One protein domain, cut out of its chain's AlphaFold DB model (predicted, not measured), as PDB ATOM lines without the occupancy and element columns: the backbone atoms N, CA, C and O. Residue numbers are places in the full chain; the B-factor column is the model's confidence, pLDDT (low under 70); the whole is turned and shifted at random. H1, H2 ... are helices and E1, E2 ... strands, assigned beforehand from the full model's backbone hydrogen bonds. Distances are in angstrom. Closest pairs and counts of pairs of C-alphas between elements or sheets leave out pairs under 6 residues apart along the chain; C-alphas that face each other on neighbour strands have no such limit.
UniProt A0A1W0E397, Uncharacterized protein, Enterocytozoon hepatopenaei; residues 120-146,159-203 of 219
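What this domain is: This is residues 120 to 146 and 159 to 203 of the 219 residues of an uncharacterized protein of Enterocytozoon hepatopenaei (UniProt A0A1W0E397). A short two-stranded ribbon, E1 with E2, has two helices over to one side of it: H1 crosses beneath one face of the ribbon, and H2 packs on H1 past the end where E1 begins and E2 ends. A wide loop, residues 165 to 173, swings round on the side away from the helices, and the small strand E3 lies far out at the end of the printed part. The printed part has 72 residues, with two named helices and three named strands in the order E1, H1, E2, H2, E3; the sheet has the order E1 - E2 and is antiparallel. The class is mixed, helices and strands, though under half of the residues, 32 of 72, are in named elements. The whole is compact, with a radius of gyration of the C-alphas of 11.7 A, and rounded, spanning 32 by 27 by 25 A.

Where its parts are: The printed part begins at Lys 120, and E1 is residues 125 to 128, with C-alpha 125 at (109.375, 137.355, 147.632). H1 is residues 135 to 145, 15.1 A long, with C-alpha 135 at (109.307, 139.307, 130.267). E2 is residues 175 to 179, 12.2 A long. H2 is residues 187 to 195, 12.6 A long. E3 is residues 201 to 203, ending with C-alpha 203 at (112.591, 120.562, 153.133).

How they stand to each other: E1 and E2 are antiparallel neighbours, at 153 degrees between their directions. N 127 and O 176 are 2.9 A apart, and N 178 and O 125 are 2.8 A apart, both within hydrogen-bond range. Residues 126 to 127 of E1 also pair, antiparallel, with residues 163 to 164, a stretch too short to be named. The closest C-alphas of H1 and E2, those of Ile 141 and Leu 178, are 7.5 A apart. H1 and H2 touch, with the C-alphas of Val 137 and Ile 192 closest at 6.2 A. Their lines stand at a steep tilt of 43 degrees, and they run opposite ways. E2 and H2 are near each other, with 5 pairs of C-alphas within 10 A. E3 pairs with no named strand and is apart from E1, H1, E2 and H2. In H1 and H2 every O i to N i+4 pair is within hydrogen-bond range.

The domain as a whole: The C-alphas of Asp 173 and Arg 203 are the two farthest apart, at 33.8 A. Residues 147 to 158 are not printed, and C-alphas 146 and 159 are 25.4 A apart across the cut, which falls in the link from H1 to E2. Of the links that are printed whole, H2 to E3 is tight, and E1 to H1 and E2 to H2 are short. The mean pLDDT of the printed part is 75.6; residues 143 to 146 and 159 to 174 are under 70.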
ATOM      1  N   LYS A 120     102.184 125.236 150.450       95.25
ATOM      2  CA  LYS A 120     102.232 126.582 151.023       95.25
ATOM      3  C   LYS A 120     103.655 127.117 151.007       95.25
ATOM      4  O   LYS A 120     104.580 126.451 151.460       95.25
ATOM      5  N   ASN A 121     103.801 128.341 150.531       92.69
ATOM      6  CA  ASN A 121     105.060 129.064 150.527       92.69
ATOM      7  C   ASN A 121     105.458 129.515 151.944       92.69
ATOM      8  O   ASN A 121     104.628 130.028 152.690       92.69
ATOM      9  N   GLU A 122     106.722 129.343 152.316       92.69
ATOM     10  CA  GLU A 122     107.253 129.653 153.654       92.69
ATOM     11  C   GLU A 122     108.105 130.930 153.671       92.69
ATOM     12  O   GLU A 122     108.543 131.368 154.733       92.69
ATOM     13  N   LYS A 123     108.337 131.547 152.505       89.06
ATOM     14  CA  LYS A 123     109.142 132.768 152.369       89.06
ATOM     15  C   LYS A 123     108.441 133.828 151.546       89.06
ATOM     16  O   LYS A 123     107.822 133.526 150.538       89.06
ATOM     17  N   GLU A 124     108.613 135.089 151.900       86.69
ATOM     18  CA  GLU A 124     108.150 136.175 151.040       86.69
ATOM     19  C   GLU A 124     109.120 136.412 149.883       86.69
ATOM     20  O   GLU A 124     110.328 136.195 150.013       86.69
ATOM     21  N   LEU A 125     108.582 136.866 148.751       87.00
ATOM     22  CA  LEU A 125     109.375 137.355 147.632       87.00
ATOM     23  C   LEU A 125     108.863 138.721 147.204       87.00
ATOM     24  O   LEU A 125     107.685 138.867 146.875       87.00
ATOM     25  N   TYR A 126     109.777 139.682 147.138       83.62
ATOM     26  CA  TYR A 126     109.535 141.015 146.608       83.62
ATOM     27  C   TYR A 126     110.388 141.227 145.360       83.62
ATOM     28  O   TYR A 126     111.544 140.795 145.305       83.62
ATOM     29  N   ILE A 127     109.815 141.894 144.361       81.44
ATOM     30  CA  ILE A 127     110.486 142.232 143.107       81.44
ATOM     31  C   ILE A 127     110.472 143.742 142.923       81.44
ATOM     32  O   ILE A 127     109.419 144.368 142.991       81.44
ATOM     33  N   ASN A 128     111.643 144.309 142.633       80.31
ATOM     34  CA  ASN A 128     111.752 145.668 142.123       80.31
ATOM     35  C   ASN A 128     111.446 145.673 140.615       80.31
ATOM     36  O   ASN A 128     112.195 145.101 139.819       80.31
ATOM     37  N   MET A 129     110.352 146.323 140.224       74.00
ATOM     38  CA  MET A 129     109.874 146.402 138.842       74.00
ATOM     39  C   MET A 129     110.839 147.131 137.908       74.00
ATOM     40  O   MET A 129     110.914 146.778 136.738       74.00
ATOM     41  N   LEU A 130     111.631 148.083 138.414       74.75
ATOM     42  CA  LEU A 130     112.641 148.781 137.604       74.75
ATOM     43  C   LEU A 130     113.831 147.880 137.245       74.75
ATOM     44  O   LEU A 130     114.534 148.117 136.263       74.75
ATOM     45  N   GLU A 131     114.065 146.843 138.045       73.94
ATOM     46  CA  GLU A 131     115.190 145.923 137.878       73.94
ATOM     47  C   GLU A 131     114.757 144.589 137.259       73.94
ATOM     48  O   GLU A 131     115.587 143.846 136.732       73.94
ATOM     49  N   CYS A 132     113.457 144.279 137.273       72.88
ATOM     50  CA  CYS A 132     112.924 143.070 136.668       72.88
ATOM     51  C   CYS A 132     112.848 143.205 135.148       72.88
ATOM     52  O   CYS A 132     111.959 143.839 134.592       72.88
ATOM     53  N   LYS A 133     113.767 142.536 134.457       77.44
ATOM     54  CA  LYS A 133     113.823 142.531 132.988       77.44
ATOM     55  C   LYS A 133     113.280 141.244 132.368       77.44
ATOM     56  O   LYS A 133     113.331 141.050 131.154       77.44
ATOM     57  N   ASN A 134     112.786 140.313 133.188       85.19
ATOM     58  CA  ASN A 134     112.282 139.043 132.686       85.19
ATOM     59  C   ASN A 134     110.832 139.192 132.213       85.19
ATOM     60  O   ASN A 134     109.914 139.281 133.024       85.19
ATOM     61  N   ARG A 135     110.626 139.144 130.893       83.50
ATOM     62  CA  ARG A 135     109.307 139.307 130.267       83.50
ATOM     63  C   ARG A 135     108.225 138.395 130.853       83.50
ATOM     64  O   ARG A 135     107.128 138.868 131.103       83.50
ATOM     65  N   LYS A 136     108.527 137.119 131.126       85.94
ATOM     66  CA  LYS A 136     107.537 136.185 131.697       85.94
ATOM     67  C   LYS A 136     107.123 136.580 133.113       85.94
ATOM     68  O   LYS A 136     105.973 136.389 133.490       85.94
ATOM     69  N   VAL A 137     108.061 137.122 133.890       85.81
ATOM     70  CA  VAL A 137     107.791 137.621 135.244       85.81
ATOM     71  C   VAL A 137     106.941 138.886 135.176       85.81
ATOM     72  O   VAL A 137     105.953 138.972 135.892       85.81
ATOM     73  N   LEU A 138     107.261 139.817 134.273       84.25
ATOM     74  CA  LEU A 138     106.465 141.029 134.056       84.25
ATOM     75  C   LEU A 138     105.038 140.709 133.578       84.25
ATOM     76  O   LEU A 138     104.077 141.262 134.100       84.25
ATOM     77  N   GLU A 139     104.885 139.775 132.635       84.56
ATOM     78  CA  GLU A 139     103.575 139.298 132.171       84.56
ATOM     79  C   GLU A 139     102.774 138.654 133.309       84.56
ATOM     80  O   GLU A 139     101.586 138.936 133.464       84.56
ATOM     81  N   TYR A 140     103.419 137.824 134.136       84.94
ATOM     82  CA  TYR A 140     102.781 137.239 135.313       84.94
ATOM     83  C   TYR A 140     102.328 138.315 136.304       84.94
ATOM     84  O   TYR A 140     101.182 138.274 136.741       84.94
ATOM     85  N   ILE A 141     103.185 139.301 136.590       80.81
ATOM     86  CA  ILE A 141     102.851 140.428 137.464       80.81
ATOM     87  C   ILE A 141     101.623 141.160 136.924       80.81
ATOM     88  O   ILE A 141     100.648 141.270 137.659       80.81
ATOM     89  N   ASN A 142     101.611 141.553 135.648       73.25
ATOM     90  CA  ASN A 142     100.481 142.258 135.031       73.25
ATOM     91  C   ASN A 142      99.162 141.474 135.125       73.25
ATOM     92  O   ASN A 142      98.125 142.052 135.442       73.25
ATOM     93  N   ILE A 143      99.201 140.154 134.901       67.38
ATOM     94  CA  ILE A 143      98.025 139.279 135.055       67.38
ATOM     95  C   ILE A 143      97.552 139.250 136.512       67.38
ATOM     96  O   ILE A 143      96.351 139.248 136.774       67.38
ATOM     97  N   THR A 144      98.482 139.202 137.466       60.19
ATOM     98  CA  THR A 144      98.145 139.162 138.895       60.19
ATOM     99  C   THR A 144      97.721 140.514 139.466       60.19
ATOM    100  O   THR A 144      96.986 140.528 140.449       60.19
ATOM    101  N   THR A 145      98.145 141.635 138.874       59.66
ATOM    102  CA  THR A 145      97.875 142.978 139.407       59.66
ATOM    103  C   THR A 145      96.680 143.674 138.767       59.66
ATOM    104  O   THR A 145      96.103 144.520 139.442       59.66
ATOM    105  N   ASN A 146      96.277 143.354 137.525       45.56
ATOM    106  CA  ASN A 146      95.099 143.908 136.817       45.56
ATOM    107  C   ASN A 146      94.822 145.423 137.036       45.56
ATOM    108  O   ASN A 146      93.682 145.878 136.964       45.56
ATOM    109  N   ASN A 159     119.806 140.622 131.207       29.80
ATOM    110  CA  ASN A 159     119.730 139.638 132.291       29.80
ATOM    111  C   ASN A 159     120.216 140.205 133.638       29.80
ATOM    112  O   ASN A 159     121.384 140.567 133.738       29.80
ATOM    113  N   ASN A 160     119.341 140.258 134.648       34.31
ATOM    114  CA  ASN A 160     119.600 140.014 136.083       34.31
ATOM    115  C   ASN A 160     118.353 140.400 136.898       34.31
ATOM    116  O   ASN A 160     117.721 141.408 136.606       34.31
ATOM    117  N   THR A 161     118.001 139.612 137.915       39.88
ATOM    118  CA  THR A 161     116.935 139.931 138.882       39.88
ATOM    119  C   THR A 161     117.551 140.047 140.269       39.88
ATOM    120  O   THR A 161     117.981 139.036 140.825       39.88
ATOM    121  N   ASN A 162     117.597 141.257 140.829       41.72
ATOM    122  CA  ASN A 162     117.910 141.446 142.243       41.72
ATOM    123  C   ASN A 162     116.680 141.079 143.073       41.72
ATOM    124  O   ASN A 162     115.576 141.570 142.842       41.72
ATOM    125  N   ILE A 163     116.883 140.172 144.021       43.75
ATOM    126  CA  ILE A 163     115.846 139.628 144.893       43.75
ATOM    127  C   ILE A 163     116.034 140.243 146.279       43.75
ATOM    128  O   ILE A 163     117.082 140.059 146.900       43.75
ATOM    129  N   CYS A 164     115.022 140.950 146.783       41.59
ATOM    130  CA  CYS A 164     115.027 141.482 148.145       41.59
ATOM    131  C   CYS A 164     114.412 140.441 149.092       41.59
ATOM    132  O   CYS A 164     113.225 140.137 149.011       41.59
ATOM    133  N   ASN A 165     115.234 139.878 149.984       38.75
ATOM    134  CA  ASN A 165     114.840 138.831 150.939       38.75
ATOM    135  C   ASN A 165     114.433 139.365 152.329       38.75
ATOM    136  O   ASN A 165     114.293 138.561 153.246       38.75
ATOM    137  N   ASN A 166     114.267 140.677 152.525       34.75
ATOM    138  CA  ASN A 166     114.016 141.247 153.852       34.75
ATOM    139  C   ASN A 166     112.749 142.101 153.909       34.75
ATOM    140  O   ASN A 166     112.495 142.926 153.040       34.75
ATOM    141  N   THR A 167     112.011 141.917 155.004       39.50
ATOM    142  CA  THR A 167     110.759 142.572 155.416       39.50
ATOM    143  C   THR A 167     110.906 144.038 155.826       39.50
ATOM    144  O   THR A 167     109.941 144.646 156.276       39.50
ATOM    145  N   ASN A 168     112.085 144.633 155.653       38.88
ATOM    146  CA  ASN A 168     112.308 146.052 155.889       38.88
ATOM    147  C   ASN A 168     112.748 146.693 154.574       38.88
ATOM    148  O   ASN A 168     113.728 146.237 153.986       38.88
ATOM    149  N   ILE A 169     112.077 147.793 154.204       38.25
ATOM    150  CA  ILE A 169     112.223 148.596 152.970       38.25
ATOM    151  C   ILE A 169     111.381 147.980 151.823       38.25
ATOM    152  O   ILE A 169     111.685 146.906 151.324       38.25
ATOM    153  N   CYS A 170     110.224 148.541 151.442       39.03
ATOM    154  CA  CYS A 170     110.105 149.788 150.681       39.03
ATOM    155  C   CYS A 170     108.647 150.306 150.649       39.03
ATOM    156  O   CYS A 170     107.817 149.731 149.950       39.03
ATOM    157  N   ASN A 171     108.363 151.451 151.283       37.88
ATOM    158  CA  ASN A 171     107.327 152.382 150.802       37.88
ATOM    159  C   ASN A 171     107.859 153.038 149.518       37.88
ATOM    160  O   ASN A 171     108.325 154.174 149.542       37.88
ATOM    161  N   ASN A 172     107.938 152.272 148.438       51.69
ATOM    162  CA  ASN A 172     108.466 152.730 147.162       51.69
ATOM    163  C   ASN A 172     107.608 152.068 146.083       51.69
ATOM    164  O   ASN A 172     107.580 150.839 146.014       51.69
ATOM    165  N   ASP A 173     106.932 152.869 145.258       58.16
ATOM    166  CA  ASP A 173     105.885 152.443 144.304       58.16
ATOM    167  C   ASP A 173     106.347 151.398 143.265       58.16
ATOM    168  O   ASP A 173     105.549 150.847 142.513       58.16
ATOM    169  N   ASN A 174     107.645 151.088 143.241       68.56
ATOM    170  CA  ASN A 174     108.290 150.185 142.294       68.56
ATOM    171  C   ASN A 174     108.552 148.772 142.842       68.56
ATOM    172  O   ASN A 174     109.051 147.929 142.098       68.56
ATOM    173  N   VAL A 175     108.275 148.488 144.121       74.56
ATOM    174  CA  VAL A 175     108.492 147.153 144.709       74.56
ATOM    175  C   VAL A 175     107.161 146.434 144.898       74.56
ATOM    176  O   VAL A 175     106.303 146.884 145.650       74.56
ATOM    177  N   ILE A 176     107.008 145.279 144.251       79.38
ATOM    178  CA  ILE A 176     105.796 144.459 144.314       79.38
ATOM    179  C   ILE A 176     106.087 143.181 145.095       79.38
ATOM    180  O   ILE A 176     107.051 142.462 144.815       79.38
ATOM    181  N   LYS A 177     105.225 142.870 146.064       83.06
ATOM    182  CA  LYS A 177     105.213 141.565 146.724       83.06
ATOM    183  C   LYS A 177     104.649 140.527 145.762       83.06
ATOM    184  O   LYS A 177     103.467 140.567 145.441       83.06
ATOM    185  N   LEU A 178     105.491 139.598 145.320       86.12
ATOM    186  CA  LEU A 178     105.094 138.567 144.368       86.12
ATOM    187  C   LEU A 178     104.560 137.310 145.054       86.12
ATOM    188  O   LEU A 178     103.573 136.738 144.604       86.12
ATOM    189  N   PHE A 179     105.197 136.891 146.151       89.69
ATOM    190  CA  PHE A 179     104.763 135.723 146.915       89.69
ATOM    191  C   PHE A 179     104.690 136.026 148.408       89.69
ATOM    192  O   PHE A 179     105.583 136.661 148.972       89.69
ATOM    193  N   SER A 180     103.625 135.546 149.052       89.62
ATOM    194  CA  SER A 180     103.407 135.683 150.498       89.62
ATOM    195  C   SER A 180     103.653 134.373 151.241       89.62
ATOM    196  O   SER A 180     103.497 133.288 150.676       89.62
ATOM    197  N   ILE A 181     103.991 134.470 152.528       91.06
ATOM    198  CA  ILE A 181     103.981 133.314 153.431       91.06
ATOM    199  C   ILE A 181     102.546 132.775 153.532       91.06
ATOM    200  O   ILE A 181     101.588 133.538 153.629       91.06
ATOM    201  N   GLY A 182     102.394 131.453 153.488       92.19
ATOM    202  CA  GLY A 182     101.111 130.754 153.556       92.19
ATOM    203  C   GLY A 182     100.340 130.688 152.235       92.19
ATOM    204  O   GLY A 182      99.355 129.952 152.167       92.19
ATOM    205  N   GLN A 183     100.786 131.393 151.187       91.94
ATOM    206  CA  GLN A 183     100.185 131.312 149.854       91.94
ATOM    207  C   GLN A 183     100.287 129.884 149.314       91.94
ATOM    208  O   GLN A 183     101.380 129.319 149.263       91.94
ATOM    209  N   ILE A 184      99.154 129.323 148.889       95.06
ATOM    210  CA  ILE A 184      99.106 128.054 148.162       95.06
ATOM    211  C   ILE A 184      99.485 128.329 146.710       95.06
ATOM    212  O   ILE A 184      98.834 129.143 146.054       95.06
ATOM    213  N   VAL A 185     100.531 127.667 146.220       93.06
ATOM    214  CA  VAL A 185     101.055 127.923 144.874       93.06
ATOM    215  C   VAL A 185     100.405 127.037 143.814       93.06
ATOM    216  O   VAL A 185     100.159 125.847 144.027       93.06
ATOM    217  N   ASN A 186     100.163 127.609 142.637       94.88
ATOM    218  CA  ASN A 186      99.735 126.881 141.441       94.88
ATOM    219  C   ASN A 186     100.926 126.599 140.492       94.88
ATOM    220  O   ASN A 186     102.059 127.017 140.740       94.88
ATOM    221  N   LYS A 187     100.687 125.908 139.366       94.94
ATOM    222  CA  LYS A 187     101.748 125.619 138.373       94.94
ATOM    223  C   LYS A 187     102.450 126.864 137.826       94.94
ATOM    224  O   LYS A 187     103.669 126.835 137.682       94.94
ATOM    225  N   LYS A 188     101.711 127.937 137.523       92.81
ATOM    226  CA  LYS A 188     102.284 129.185 136.992       92.81
ATOM    227  C   LYS A 188     103.192 129.843 138.027       92.81
ATOM    228  O   LYS A 188     104.298 130.243 137.685       92.81
ATOM    229  N   ASP A 189     102.776 129.874 139.291       93.62
ATOM    230  CA  ASP A 189     103.591 130.402 140.391       93.62
ATOM    231  C   ASP A 189     104.932 129.657 140.469       93.62
ATOM    232  O   ASP A 189     105.994 130.273 140.506       93.62
ATOM    233  N   ILE A 190     104.898 128.321 140.392       93.81
ATOM    234  CA  ILE A 190     106.096 127.469 140.428       93.81
ATOM    235  C   ILE A 190     107.013 127.727 139.226       93.81
ATOM    236  O   ILE A 190     108.239 127.710 139.369       93.81
ATOM    237  N   GLU A 191     106.459 127.956 138.036       93.06
ATOM    238  CA  GLU A 191     107.246 128.323 136.852       93.06
ATOM    239  C   GLU A 191     107.972 129.657 137.047       93.06
ATOM    240  O   GLU A 191     109.169 129.756 136.763       93.06
ATOM    241  N   ILE A 192     107.282 130.657 137.595       92.75
ATOM    242  CA  ILE A 192     107.859 131.969 137.891       92.75
ATOM    243  C   ILE A 192     108.921 131.874 138.987       92.75
ATOM    244  O   ILE A 192     110.018 132.410 138.824       92.75
ATOM    245  N   MET A 193     108.665 131.109 140.050       92.31
ATOM    246  CA  MET A 193     109.653 130.823 141.091       92.31
ATOM    247  C   MET A 193     110.922 130.186 140.514       92.31
ATOM    248  O   MET A 193     112.027 130.589 140.872       92.31
ATOM    249  N   LYS A 194     110.797 129.241 139.574       91.38
ATOM    250  CA  LYS A 194     111.951 128.624 138.895       91.38
ATOM    251  C   LYS A 194     112.738 129.615 138.045       91.38
ATOM    252  O   LYS A 194     113.965 129.573 138.072       91.38
ATOM    253  N   ILE A 195     112.059 130.501 137.316       90.00
ATOM    254  CA  ILE A 195     112.707 131.558 136.523       90.00
ATOM    255  C   ILE A 195     113.524 132.488 137.425       90.00
ATOM    256  O   ILE A 195     114.659 132.826 137.097       90.00
ATOM    257  N   LEU A 196     112.964 132.846 138.578       89.25
ATOM    258  CA  LEU A 196     113.598 133.703 139.578       89.25
ATOM    259  C   LEU A 196     114.596 132.953 140.469       89.25
ATOM    260  O   LEU A 196     115.201 133.556 141.348       89.25
ATOM    261  N   GLN A 197     114.749 131.638 140.283       89.94
ATOM    262  CA  GLN A 197     115.520 130.756 141.164       89.94
ATOM    263  C   GLN A 197     115.120 130.884 142.647       89.94
ATOM    264  O   GLN A 197     115.916 130.634 143.556       89.94
ATOM    265  N   PHE A 198     113.866 131.258 142.898       90.06
ATOM    266  CA  PHE A 198     113.314 131.425 144.228       90.06
ATOM    267  C   PHE A 198     112.837 130.080 144.770       90.06
ATOM    268  O   PHE A 198     111.952 129.431 144.216       90.06
ATOM    269  N   LYS A 199     113.437 129.674 145.885       91.19
ATOM    270  CA  LYS A 199     113.097 128.455 146.611       91.19
ATOM    271  C   LYS A 199     112.374 128.841 147.894       91.19
ATOM    272  O   LYS A 199     112.977 129.448 148.781       91.19
ATOM    273  N   GLY A 200     111.081 128.542 147.940       90.81
ATOM    274  CA  GLY A 200     110.166 129.090 148.938       90.81
ATOM    275  C   GLY A 200     109.780 128.137 150.066       90.81
ATOM    276  O   GLY A 200     109.058 128.559 150.958       90.81
ATOM    277  N   ILE A 201     110.238 126.881 150.051       92.81
ATOM    278  CA  ILE A 201     109.908 125.887 151.086       92.81
ATOM    279  C   ILE A 201     111.168 125.227 151.640       92.81
ATOM    280  O   ILE A 201     112.072 124.870 150.877       92.81
ATOM    281  N   LEU A 202     111.234 125.070 152.962       92.38
ATOM    282  CA  LEU A 202     112.300 124.358 153.649       92.38
ATOM    283  C   LEU A 202     111.950 122.868 153.740       92.38
ATOM    284  O   LEU A 202     110.984 122.463 154.380       92.38
ATOM    285  N   ARG A 203     112.759 122.019 153.110       91.50
ATOM    286  CA  ARG A 203     112.591 120.562 153.133       91.50
ATOM    287  C   ARG A 203     113.624 119.895 154.025       91.50
ATOM    288  O   ARG A 203     114.726 120.407 154.219       91.50
TER     289      ARG A 203